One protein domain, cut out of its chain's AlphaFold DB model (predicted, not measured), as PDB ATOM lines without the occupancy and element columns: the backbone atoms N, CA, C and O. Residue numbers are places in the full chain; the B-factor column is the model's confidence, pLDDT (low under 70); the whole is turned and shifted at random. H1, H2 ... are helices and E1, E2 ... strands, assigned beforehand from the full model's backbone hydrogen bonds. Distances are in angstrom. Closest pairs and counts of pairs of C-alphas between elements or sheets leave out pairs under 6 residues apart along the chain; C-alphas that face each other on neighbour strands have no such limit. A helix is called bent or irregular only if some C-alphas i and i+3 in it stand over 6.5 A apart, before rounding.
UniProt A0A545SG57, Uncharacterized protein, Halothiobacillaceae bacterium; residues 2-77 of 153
ATOM      1  N   LYS A   2      15.410   1.481 -14.200       40.62
ATOM      2  CA  LYS A   2      14.920   0.934 -15.477       40.62
ATOM      3  C   LYS A   2      13.734   0.017 -15.166       40.62
ATOM      4  O   LYS A   2      13.935  -1.033 -14.565       40.62
ATOM      5  N   SER A   3      12.522   0.463 -15.488       48.28
ATOM      6  CA  SER A   3      11.321  -0.370 -15.429       48.28
ATOM      7  C   SER A   3      11.535  -1.531 -16.397       48.28
ATOM      8  O   SER A   3      11.737  -1.301 -17.588       48.28
ATOM      9  N   HIS A   4      11.616  -2.762 -15.894       59.06
ATOM     10  CA  HIS A   4      11.690  -3.932 -16.760       59.06
ATOM     11  C   HIS A   4      10.283  -4.177 -17.298       59.06
ATOM     12  O   HIS A   4       9.454  -4.792 -16.631       59.06
ATOM     13  N   ILE A   5       9.998  -3.613 -18.469       61.31
ATOM     14  CA  ILE A   5       8.750  -3.880 -19.176       61.31
ATOM     15  C   ILE A   5       8.789  -5.356 -19.592       61.31
ATOM     16  O   ILE A   5       9.789  -5.784 -20.180       61.31
ATOM     17  N   PRO A   6       7.763  -6.156 -19.250       77.38
ATOM     18  CA  PRO A   6       7.706  -7.554 -19.652       77.38
ATOM     19  C   PRO A   6       7.828  -7.688 -21.171       77.38
ATOM     20  O   PRO A   6       7.301  -6.872 -21.919       77.38
ATOM     21  N   HIS A   7       8.495  -8.729 -21.654       83.19
ATOM     22  CA  HIS A   7       8.490  -9.005 -23.086       83.19
ATOM     23  C   HIS A   7       7.155  -9.645 -23.488       83.19
ATOM     24  O   HIS A   7       6.703 -10.597 -22.853       83.19
ATOM     25  N   GLY A   8       6.537  -9.127 -24.550       86.81
ATOM     26  CA  GLY A   8       5.365  -9.724 -25.183       86.81
ATOM     27  C   GLY A   8       5.685 -10.218 -26.589       86.81
ATOM     28  O   GLY A   8       6.623  -9.740 -27.227       86.81
ATOM     29  N   ILE A   9       4.880 -11.154 -27.080       93.12
ATOM     30  CA  ILE A   9       4.889 -11.589 -28.479       93.12
ATOM     31  C   ILE A   9       3.482 -11.464 -29.053       93.12
ATOM     32  O   ILE A   9       2.495 -11.699 -28.352       93.12
ATOM     33  N   VAL A  10       3.394 -11.109 -30.329       92.44
ATOM     34  CA  VAL A  10       2.177 -11.216 -31.128       92.44
ATOM     35  C   VAL A  10       2.338 -12.440 -32.012       92.44
ATOM     36  O   VAL A  10       3.334 -12.570 -32.722       92.44
ATOM     37  N   VAL A  11       1.374 -13.353 -31.936       93.56
ATOM     38  CA  VAL A  11       1.364 -14.572 -32.745       93.56
ATOM     39  C   VAL A  11       0.233 -14.470 -33.751       93.56
ATOM     40  O   VAL A  11      -0.936 -14.378 -33.360       93.56
ATOM     41  N   ASP A  12       0.577 -14.504 -35.034       92.12
ATOM     42  CA  ASP A  12      -0.399 -14.698 -36.098       92.12
ATOM     43  C   ASP A  12      -0.918 -16.142 -36.016       92.12
ATOM     44  O   ASP A  12      -0.159 -17.109 -36.081       92.12
ATOM     45  N   LYS A  13      -2.228 -16.309 -35.821       88.38
ATOM     46  CA  LYS A  13      -2.832 -17.640 -35.665       88.38
ATOM     47  C   LYS A  13      -2.976 -18.414 -36.976       88.38
ATOM     48  O   LYS A  13      -3.197 -19.620 -36.911       88.38
ATOM     49  N   GLN A  14      -2.912 -17.747 -38.124       87.31
ATOM     50  CA  GLN A  14      -3.009 -18.374 -39.441       87.31
ATOM     51  C   GLN A  14      -1.645 -18.884 -39.901       87.31
ATOM     52  O   GLN A  14      -1.548 -20.013 -40.377       87.31
ATOM     53  N   THR A  15      -0.593 -18.082 -39.730       90.81
ATOM     54  CA  THR A  15       0.765 -18.438 -40.178       90.81
ATOM     55  C   THR A  15       1.611 -19.083 -39.079       90.81
ATOM     56  O   THR A  15       2.588 -19.768 -39.377       90.81
ATOM     57  N   GLY A  16       1.248 -18.888 -37.808       92.25
ATOM     58  CA  GLY A  16       2.043 -19.306 -36.650       92.25
ATOM     59  C   GLY A  16       3.263 -18.418 -36.390       92.25
ATOM     60  O   GLY A  16       4.046 -18.707 -35.485       92.25
ATOM     61  N   GLU A  17       3.441 -17.350 -37.168       92.94
ATOM     62  CA  GLU A  17       4.565 -16.435 -37.029       92.94
ATOM     63  C   GLU A  17       4.471 -15.662 -35.710       92.94
ATOM     64  O   GLU A  17       3.445 -15.060 -35.385       92.94
ATOM     65  N   ALA A  18       5.560 -15.684 -34.941       92.75
ATOM     66  CA  ALA A  18       5.684 -14.955 -33.690       92.75
ATOM     67  C   ALA A  18       6.603 -13.750 -33.888       92.75
ATOM     68  O   ALA A  18       7.793 -13.900 -34.169       92.75
ATOM     69  N   THR A  19       6.056 -12.557 -33.684       94.69
ATOM     70  CA  THR A  19       6.810 -11.304 -33.724       94.69
ATOM     71  C   THR A  19       6.884 -10.696 -32.325       94.69
ATOM     72  O   THR A  19       5.934 -10.821 -31.544       94.69
ATOM     73  N   PRO A  20       8.004 -10.054 -31.946       94.56
ATOM     74  CA  PRO A  20       8.065  -9.300 -30.701       94.56
ATOM     75  C   PRO A  20       6.974  -8.225 -30.669       94.56
ATOM     76  O   PRO A  20       6.841  -7.439 -31.607       94.56
ATOM     77  N   ALA A  21       6.198  -8.183 -29.587       92.06
ATOM     78  CA  ALA A  21       5.227  -7.119 -29.383       92.06
ATOM     79  C   ALA A  21       5.958  -5.794 -29.137       92.06
ATOM     80  O   ALA A  21       6.988  -5.756 -28.460       92.06
ATOM     81  N   SER A  22       5.403  -4.699 -29.660       93.44
ATOM     82  CA  SER A  22       5.898  -3.370 -29.317       93.44
ATOM     83  C   SER A  22       5.653  -3.068 -27.837       93.44
ATOM     84  O   SER A  22       4.716  -3.585 -27.225       93.44
ATOM     85  N   GLU A  23       6.482  -2.192 -27.274       91.56
ATOM     86  CA  GLU A  23       6.377  -1.733 -25.883       91.56
ATOM     87  C   GLU A  23       4.959  -1.241 -25.558       91.56
ATOM     88  O   GLU A  23       4.343  -1.696 -24.598       91.56
ATOM     89  N   HIS A  24       4.381  -0.435 -26.451       92.81
ATOM     90  CA  HIS A  24       3.028   0.088 -26.294       92.81
ATOM     91  C   HIS A  24       1.946  -1.006 -26.249       92.81
ATOM     92  O   HIS A  24       1.001  -0.922 -25.467       92.81
ATOM     93  N   VAL A  25       2.076  -2.061 -27.065       93.25
ATOM     94  CA  VAL A  25       1.126  -3.187 -27.048       93.25
ATOM     95  C   VAL A  25       1.195  -3.926 -25.715       93.25
ATOM     96  O   VAL A  25       0.157  -4.260 -25.144       93.25
ATOM     97  N   VAL A  26       2.403  -4.159 -25.197       93.00
ATOM     98  CA  VAL A  26       2.590  -4.791 -23.887       93.00
ATOM     99  C   VAL A  26       1.951  -3.950 -22.783       93.00
ATOM    100  O   VAL A  26       1.209  -4.491 -21.962       93.00
ATOM    101  N   GLU A  27       2.203  -2.641 -22.775       92.19
ATOM    102  CA  GLU A  27       1.636  -1.714 -21.792       92.19
ATOM    103  C   GLU A  27       0.106  -1.757 -21.787       92.19
ATOM    104  O   GLU A  27      -0.497  -1.960 -20.731       92.19
ATOM    105  N   LEU A  28      -0.522  -1.662 -22.964       94.44
ATOM    106  CA  LEU A  28      -1.980  -1.713 -23.097       94.44
ATOM    107  C   LEU A  28      -2.569  -3.052 -22.644       94.44
ATOM    108  O   LEU A  28      -3.636  -3.078 -22.028       94.44
ATOM    109  N   VAL A  29      -1.898  -4.173 -22.929       93.75
ATOM    110  CA  VAL A  29      -2.370  -5.497 -22.498       93.75
ATOM    111  C   VAL A  29      -2.299  -5.638 -20.978       93.75
ATOM    112  O   VAL A  29      -3.238  -6.155 -20.368       93.75
ATOM    113  N   ILE A  30      -1.220  -5.158 -20.352       91.56
ATOM    114  CA  ILE A  30      -1.056  -5.189 -18.893       91.56
ATOM    115  C   ILE A  30      -2.075  -4.272 -18.218       91.56
ATOM    116  O   ILE A  30      -2.771  -4.705 -17.297       91.56
ATOM    117  N   GLU A  31      -2.197  -3.028 -18.681       92.62
ATOM    118  CA  GLU A  31      -3.170  -2.076 -18.145       92.62
ATOM    119  C   GLU A  31      -4.601  -2.603 -18.316       92.62
ATOM    120  O   GLU A  31      -5.391  -2.588 -17.367       92.62
ATOM    121  N   GLY A  32      -4.930  -3.128 -19.499       92.69
ATOM    122  CA  GLY A  32      -6.235  -3.709 -19.798       92.69
ATOM    123  C   GLY A  32      -6.582  -4.875 -18.873       92.69
ATOM    124  O   GLY A  32      -7.672  -4.893 -18.301       92.69
ATOM    125  N   LEU A  33      -5.642  -5.798 -18.643       92.75
ATOM    126  CA  LEU A  33      -5.816  -6.909 -17.704       92.75
ATOM    127  C   LEU A  33      -6.070  -6.412 -16.271       92.75
ATOM    128  O   LEU A  33      -6.967  -6.918 -15.597       92.75
ATOM    129  N   GLN A  34      -5.306  -5.420 -15.808       91.94
ATOM    130  CA  GLN A  34      -5.465  -4.852 -14.465       91.94
ATOM    131  C   GLN A  34      -6.827  -4.171 -14.294       91.94
ATOM    132  O   GLN A  34      -7.517  -4.413 -13.298       91.94
ATOM    133  N   LYS A  35      -7.247  -3.356 -15.269       93.00
ATOM    134  CA  LYS A  35      -8.554  -2.686 -15.225       93.00
ATOM    135  C   LYS A  35      -9.708  -3.677 -15.329       93.00
ATOM    136  O   LYS A  35     -10.676  -3.533 -14.589       93.00
ATOM    137  N   ASP A  36      -9.607  -4.694 -16.183       92.31
ATOM    138  CA  ASP A  36     -10.624  -5.747 -16.304       92.31
ATOM    139  C   ASP A  36     -10.770  -6.540 -14.995       92.31
ATOM    140  O   ASP A  36     -11.884  -6.762 -14.509       92.31
ATOM    141  N   ALA A  37      -9.649  -6.894 -14.358       90.75
ATOM    142  CA  ALA A  37      -9.648  -7.556 -13.058       90.75
ATOM    143  C   ALA A  37     -10.281  -6.688 -11.954       90.75
ATOM    144  O   ALA A  37     -11.043  -7.211 -11.140       90.75
ATOM    145  N   ALA A  38     -10.012  -5.378 -11.943       92.44
ATOM    146  CA  ALA A  38     -10.605  -4.437 -10.991       92.44
ATOM    147  C   ALA A  38     -12.096  -4.162 -11.266       92.44
ATOM    148  O   ALA A  38     -12.887  -4.020 -10.331       92.44
ATOM    149  N   ALA A  39     -12.508  -4.126 -12.536       92.56
ATOM    150  CA  ALA A  39     -13.883  -3.854 -12.939       92.56
ATOM    151  C   ALA A  39     -14.825  -5.024 -12.633       92.56
ATOM    152  O   ALA A  39     -15.943  -4.803 -12.176       92.56
ATOM    153  N   LYS A  40     -14.389  -6.274 -12.834       91.25
ATOM    154  CA  LYS A  40     -15.199  -7.483 -12.584       91.25
ATOM    155  C   LYS A  40     -15.928  -7.498 -11.226       91.25
ATOM    156  O   LYS A  40     -17.151  -7.661 -11.231       91.25
ATOM    157  N   PRO A  41     -15.255  -7.333 -10.069       92.88
ATOM    158  CA  PRO A  41     -15.934  -7.321  -8.773       92.88
ATOM    159  C   PRO A  41     -16.857  -6.109  -8.599       92.88
ATOM    160  O   PRO A  41     -17.936  -6.258  -8.030       92.88
ATOM    161  N   LEU A  42     -16.487  -4.936  -9.125       94.19
ATOM    162  CA  LEU A  42     -17.319  -3.730  -9.064       94.19
ATOM    163  C   LEU A  42     -18.604  -3.894  -9.884       94.19
ATOM    164  O   LEU A  42     -19.692  -3.652  -9.371       94.19
ATOM    165  N   THR A  43     -18.504  -4.390 -11.117       94.06
ATOM    166  CA  THR A  43     -19.655  -4.702 -11.979       94.06
ATOM    167  C   THR A  43     -20.565  -5.741 -11.332       94.06
ATOM    168  O   THR A  43     -21.792  -5.595 -11.360       94.06
ATOM    169  N   LYS A  44     -19.983  -6.764 -10.691       95.19
ATOM    170  CA  LYS A  44     -20.748  -7.746  -9.915       95.19
ATOM    171  C   LYS A  44     -21.503  -7.067  -8.770       95.19
ATOM    172  O   LYS A  44     -22.711  -7.252  -8.664       95.19
ATOM    173  N   ARG A  45     -20.831  -6.227  -7.975       95.25
ATOM    174  CA  ARG A  45     -21.463  -5.530  -6.847       95.25
ATOM    175  C   ARG A  45     -22.552  -4.556  -7.298       95.25
ATOM    176  O   ARG A  45     -23.609  -4.517  -6.686       95.25
ATOM    177  N   VAL A  46     -22.344  -3.819  -8.388       94.69
ATOM    178  CA  VAL A  46     -23.379  -2.957  -8.988       94.69
ATOM    179  C   VAL A  46     -24.591  -3.784  -9.420       94.69
ATOM    180  O   VAL A  46     -25.725  -3.350  -9.240       94.69
ATOM    181  N   THR A  47     -24.371  -4.976  -9.977       95.69
ATOM    182  CA  THR A  47     -25.459  -5.883 -10.372       95.69
ATOM    183  C   THR A  47     -26.243  -6.381  -9.158       95.69
ATOM    184  O   THR A  47     -27.470  -6.377  -9.197       95.69
ATOM    185  N   GLU A  48     -25.553  -6.746  -8.075       95.75
ATOM    186  CA  GLU A  48     -26.168  -7.132  -6.797       95.75
ATOM    187  C   GLU A  48     -26.982  -5.976  -6.196       95.75
ATOM    188  O   GLU A  48     -28.157  -6.157  -5.904       95.75
ATOM    189  N   ILE A  49     -26.420  -4.762  -6.124       95.00
ATOM    190  CA  ILE A  49     -27.134  -3.565  -5.645       95.00
ATOM    191  C   ILE A  49     -28.381  -3.297  -6.493       95.00
ATOM    192  O   ILE A  49     -29.447  -3.021  -5.957       95.00
ATOM    193  N   LYS A  50     -28.289  -3.405  -7.824       94.56
ATOM    194  CA  LYS A  50     -29.459  -3.256  -8.704       94.56
ATOM    195  C   LYS A  50     -30.521  -4.326  -8.450       94.56
ATOM    196  O   LYS A  50     -31.690  -4.044  -8.686       94.56
ATOM    197  N   ALA A  51     -30.143  -5.535  -8.036       92.50
ATOM    198  CA  ALA A  51     -31.096  -6.568  -7.643       92.50
ATOM    199  C   ALA A  51     -31.766  -6.210  -6.310       92.50
ATOM    200  O   ALA A  51     -32.988  -6.161  -6.261       92.50
ATOM    201  N   GLU A  52     -30.986  -5.831  -5.294       94.31
ATOM    202  CA  GLU A  52     -31.507  -5.363  -4.000       94.31
ATOM    203  C   GLU A  52     -32.479  -4.175  -4.182       94.31
ATOM    204  O   GLU A  52     -33.575  -4.167  -3.633       94.31
ATOM    205  N   LEU A  53     -32.132  -3.192  -5.022       93.56
ATOM    206  CA  LEU A  53     -32.994  -2.039  -5.307       93.56
ATOM    207  C   LEU A  53     -34.299  -2.417  -6.023       93.56
ATOM    208  O   LEU A  53     -35.310  -1.751  -5.811       93.56
ATOM    209  N   LYS A  54     -34.303  -3.468  -6.855       89.94
ATOM    210  CA  LYS A  54     -35.535  -3.963  -7.498       89.94
ATOM    211  C   LYS A  54     -36.509  -4.560  -6.487       89.94
ATOM    212  O   LYS A  54     -37.711  -4.451  -6.701       89.94
ATOM    213  N   ASP A  55     -36.001  -5.167  -5.419       90.38
ATOM    214  CA  ASP A  55     -36.838  -5.743  -4.363       90.38
ATOM    215  C   ASP A  55     -37.416  -4.660  -3.437       90.38
ATOM    216  O   ASP A  55     -38.459  -4.857  -2.816       90.38
ATOM    217  N   LEU A  56     -36.756  -3.498  -3.359       91.88
ATOM    218  CA  LEU A  56     -37.126  -2.396  -2.466       91.88
ATOM    219  C   LEU A  56     -38.008  -1.321  -3.117       91.88
ATOM    220  O   LEU A  56     -38.729  -0.624  -2.404       91.88
ATOM    221  N   ALA A  57     -37.953  -1.153  -4.440       91.50
ATOM    222  CA  ALA A  57     -38.667  -0.095  -5.148       91.50
ATOM    223  C   ALA A  57     -39.620  -0.651  -6.211       91.50
ATOM    224  O   ALA A  57     -39.266  -1.511  -7.017       91.50
ATOM    225  N   ALA A  58     -40.840  -0.110  -6.249       89.19
ATOM    226  CA  ALA A  58     -41.838  -0.515  -7.228       89.19
ATOM    227  C   ALA A  58     -41.430  -0.081  -8.651       89.19
ATOM    228  O   ALA A  58     -40.918   1.030  -8.838       89.19
ATOM    229  N   PRO A  59     -41.696  -0.901  -9.682       91.50
ATOM    230  CA  PRO A  59     -41.515  -0.469 -11.060       91.50
ATOM    231  C   PRO A  59     -42.361   0.775 -11.381       91.50
ATOM    232  O   PRO A  59     -43.501   0.888 -10.939       91.50
ATOM    233  N   GLY A  60     -41.805   1.699 -12.163       89.25
ATOM    234  CA  GLY A  60     -42.413   2.994 -12.491       89.25
ATOM    235  C   GLY A  60     -42.056   4.131 -11.526       89.25
ATOM    236  O   GLY A  60     -42.538   5.244 -11.712       89.25
ATOM    237  N   THR A  61     -41.218   3.880 -10.517       93.19
ATOM    238  CA  THR A  61     -40.751   4.905  -9.567       93.19
ATOM    239  C   THR A  61     -39.362   5.437  -9.927       93.19
ATOM    240  O   THR A  61     -38.620   4.815 -10.691       93.19
ATOM    241  N   VAL A  62     -38.996   6.596  -9.375       94.19
ATOM    242  CA  VAL A  62     -37.637   7.150  -9.444       94.19
ATOM    243  C   VAL A  62     -37.086   7.234  -8.028       94.19
ATOM    244  O   VAL A  62     -37.722   7.813  -7.151       94.19
ATOM    245  N   ILE A  63     -35.916   6.637  -7.807       94.38
ATOM    246  CA  ILE A  63     -35.179   6.779  -6.551       94.38
ATOM    247  C   ILE A  63     -34.257   7.984  -6.707       94.38
ATOM    248  O   ILE A  63     -33.324   7.940  -7.510       94.38
ATOM    249  N   THR A  64     -34.507   9.042  -5.944       95.00
ATOM    250  CA  THR A  64     -33.694  10.263  -5.965       95.00
ATOM    251  C   THR A  64     -32.893  10.379  -4.677       95.00
ATOM    252  O   THR A  64     -33.433  10.230  -3.583       95.00
ATOM    253  N   VAL A  65     -31.597  10.651  -4.819       95.00
ATOM    254  CA  VAL A  65     -30.717  11.052  -3.721       95.00
ATOM    255  C   VAL A  65     -30.254  12.474  -4.012       95.00
ATOM    256  O   VAL A  65     -29.479  12.692  -4.949       95.00
ATOM    257  N   ASP A  66     -30.755  13.427  -3.227       94.38
ATOM    258  CA  ASP A  66     -30.582  14.862  -3.460       94.38
ATOM    259  C   ASP A  66     -29.112  15.248  -3.667       94.38
ATOM    260  O   ASP A  66     -28.239  14.939  -2.855       94.38
ATOM    261  N   GLY A  67     -28.838  15.925  -4.787       92.12
ATOM    262  CA  GLY A  67     -27.499  16.391  -5.156       92.12
ATOM    263  C   GLY A  67     -26.530  15.303  -5.636       92.12
ATOM    264  O   GLY A  67     -25.380  15.628  -5.922       92.12
ATOM    265  N   ILE A  68     -26.967  14.039  -5.740       95.25
ATOM    266  CA  ILE A  68     -26.104  12.911  -6.124       95.25
ATOM    267  C   ILE A  68     -26.600  12.216  -7.394       95.25
ATOM    268  O   ILE A  68     -25.863  12.163  -8.378       95.25
ATOM    269  N   VAL A  69     -27.804  11.628  -7.380       94.00
ATOM    270  CA  VAL A  69     -28.263  10.759  -8.478       94.00
ATOM    271  C   VAL A  69     -29.780  10.578  -8.501       94.00
ATOM    272  O   VAL A  69     -30.431  10.516  -7.460       94.00
ATOM    273  N   GLU A  70     -30.317  10.400  -9.707       92.88
ATOM    274  CA  GLU A  70     -31.647   9.840  -9.948       92.88
ATOM    275  C   GLU A  70     -31.513   8.456 -10.595       92.88
ATOM    276  O   GLU A  70     -30.785   8.273 -11.575       92.88
ATOM    277  N   ALA A  71     -32.218   7.469 -10.048       92.94
ATOM    278  CA  ALA A  71     -32.224   6.092 -10.522       92.94
ATOM    279  C   ALA A  71     -33.666   5.652 -10.841       92.94
ATOM    280  O   ALA A  71     -34.380   5.174  -9.954       92.94
ATOM    281  N   PRO A  72     -34.127   5.812 -12.097       92.12
ATOM    282  CA  PRO A  72     -35.458   5.377 -12.501       92.12
ATOM    283  C   PRO A  72     -35.559   3.846 -12.536       92.12
ATOM    284  O   PRO A  72     -34.777   3.159 -13.198       92.12
ATOM    285  N   VAL A  73     -36.575   3.298 -11.870       93.12
ATOM    286  CA  VAL A  73     -36.902   1.869 -11.871       93.12
ATOM    287  C   VAL A  73     -37.918   1.615 -12.976       93.12
ATOM    288  O   VAL A  73     -39.117   1.807 -12.807       93.12
ATOM    289  N   THR A  74     -37.447   1.195 -14.147       91.31
ATOM    290  CA  THR A  74     -38.321   1.003 -15.314       91.31
ATOM    291  C   THR A  74     -38.816  -0.438 -15.411       91.31
ATOM    292  O   THR A  74     -38.013  -1.374 -15.407       91.31
ATOM    293  N   LEU A  75     -40.130  -0.626 -15.568       88.19
ATOM    294  CA  LEU A  75     -40.693  -1.911 -15.975       88.19
ATOM    295  C   LEU A  75     -40.580  -2.058 -17.492       88.19
ATOM    296  O   LEU A  75     -41.129  -1.250 -18.236       88.19
ATOM    297  N   ARG A  76     -39.926  -3.121 -17.957       88.75
ATOM    298  CA  ARG A  76     -39.994  -3.537 -19.359       88.75
ATOM    299  C   ARG A  76     -40.727  -4.864 -19.434       88.75
ATOM    300  O   ARG A  76     -40.217  -5.875 -18.963       88.75
ATOM    301  N   GLN A  77     -41.907  -4.853 -20.038       86.19
ATOM    302  CA  GLN A  77     -42.606  -6.079 -20.395       86.19
ATOM    303  C   GLN A  77     -42.242  -6.446 -21.828       86.19
ATOM    304  O   GLN A  77     -42.280  -5.609 -22.729       86.19
TER     305      GLN A  77
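What this domain is: This is residues 2 to 77 of the 153 residues of an uncharacterized protein of Halothiobacillaceae bacterium (UniProt A0A545SG57). One long helix, H1, makes the long axis, with a small two-stranded hairpin at each end: E1 and E2 before it, E3 and E4 after it. The helix has a kink near residue 38, its residues 31 to 49 stand free, and the two hairpins at its ends are apart from each other. The printed part has 76 residues with one named helix and four named strands in the order E1, E2, H1, E3, E4; each pair of strands is a separate antiparallel sheet, and the class is mixed, helices and strands. The whole is extended, with a radius of gyration of the C-alphas of 21.9 A, and flat, spanning 57 by 35 by 17 A.

Where its parts are: E1 is residues 9 to 11, beginning at C-alpha 9 (4.889, -11.589, -28.479), and E2 is residues 18 to 20. H1, residues 23 to 56, measures 49.4 A from C-alpha 23 (6.377, -1.733, -25.883) to C-alpha 56 (-37.126, -2.396, -2.466). E3 is residues 62 to 65 and E4 residues 69 to 72, each 9.8 A long; E4 ends at C-alpha 72 (-35.458, 5.377, -12.501).

How they stand to each other: The hairpin of E1 and E2 is antiparallel at 152 degrees, with N 10 and O 19 within hydrogen-bond range at 2.8 A. E1 and H1 are apart. H1 has a kink of 28 degrees near residue 38; it is neither bent nor irregular, but only just: C-alphas 38 and 41 are 6.5 A apart. Of its O i to N i+4 pairs, 28 of 30 are within hydrogen-bond range. The hairpin of E3 and E4 is antiparallel at 168 degrees, with N 71 and O 63 within range at 2.8 A. H1 and E4 are apart, and E1 and E2 are apart from E3 and E4.

The domain as a whole: The two C-alphas farthest apart, those of Thr 15 and Asp 66, are 58.6 A apart. The printed part has no cut and no long link. Mean pLDDT of the printed part is 90.1; residues 2 to 5 are under 70.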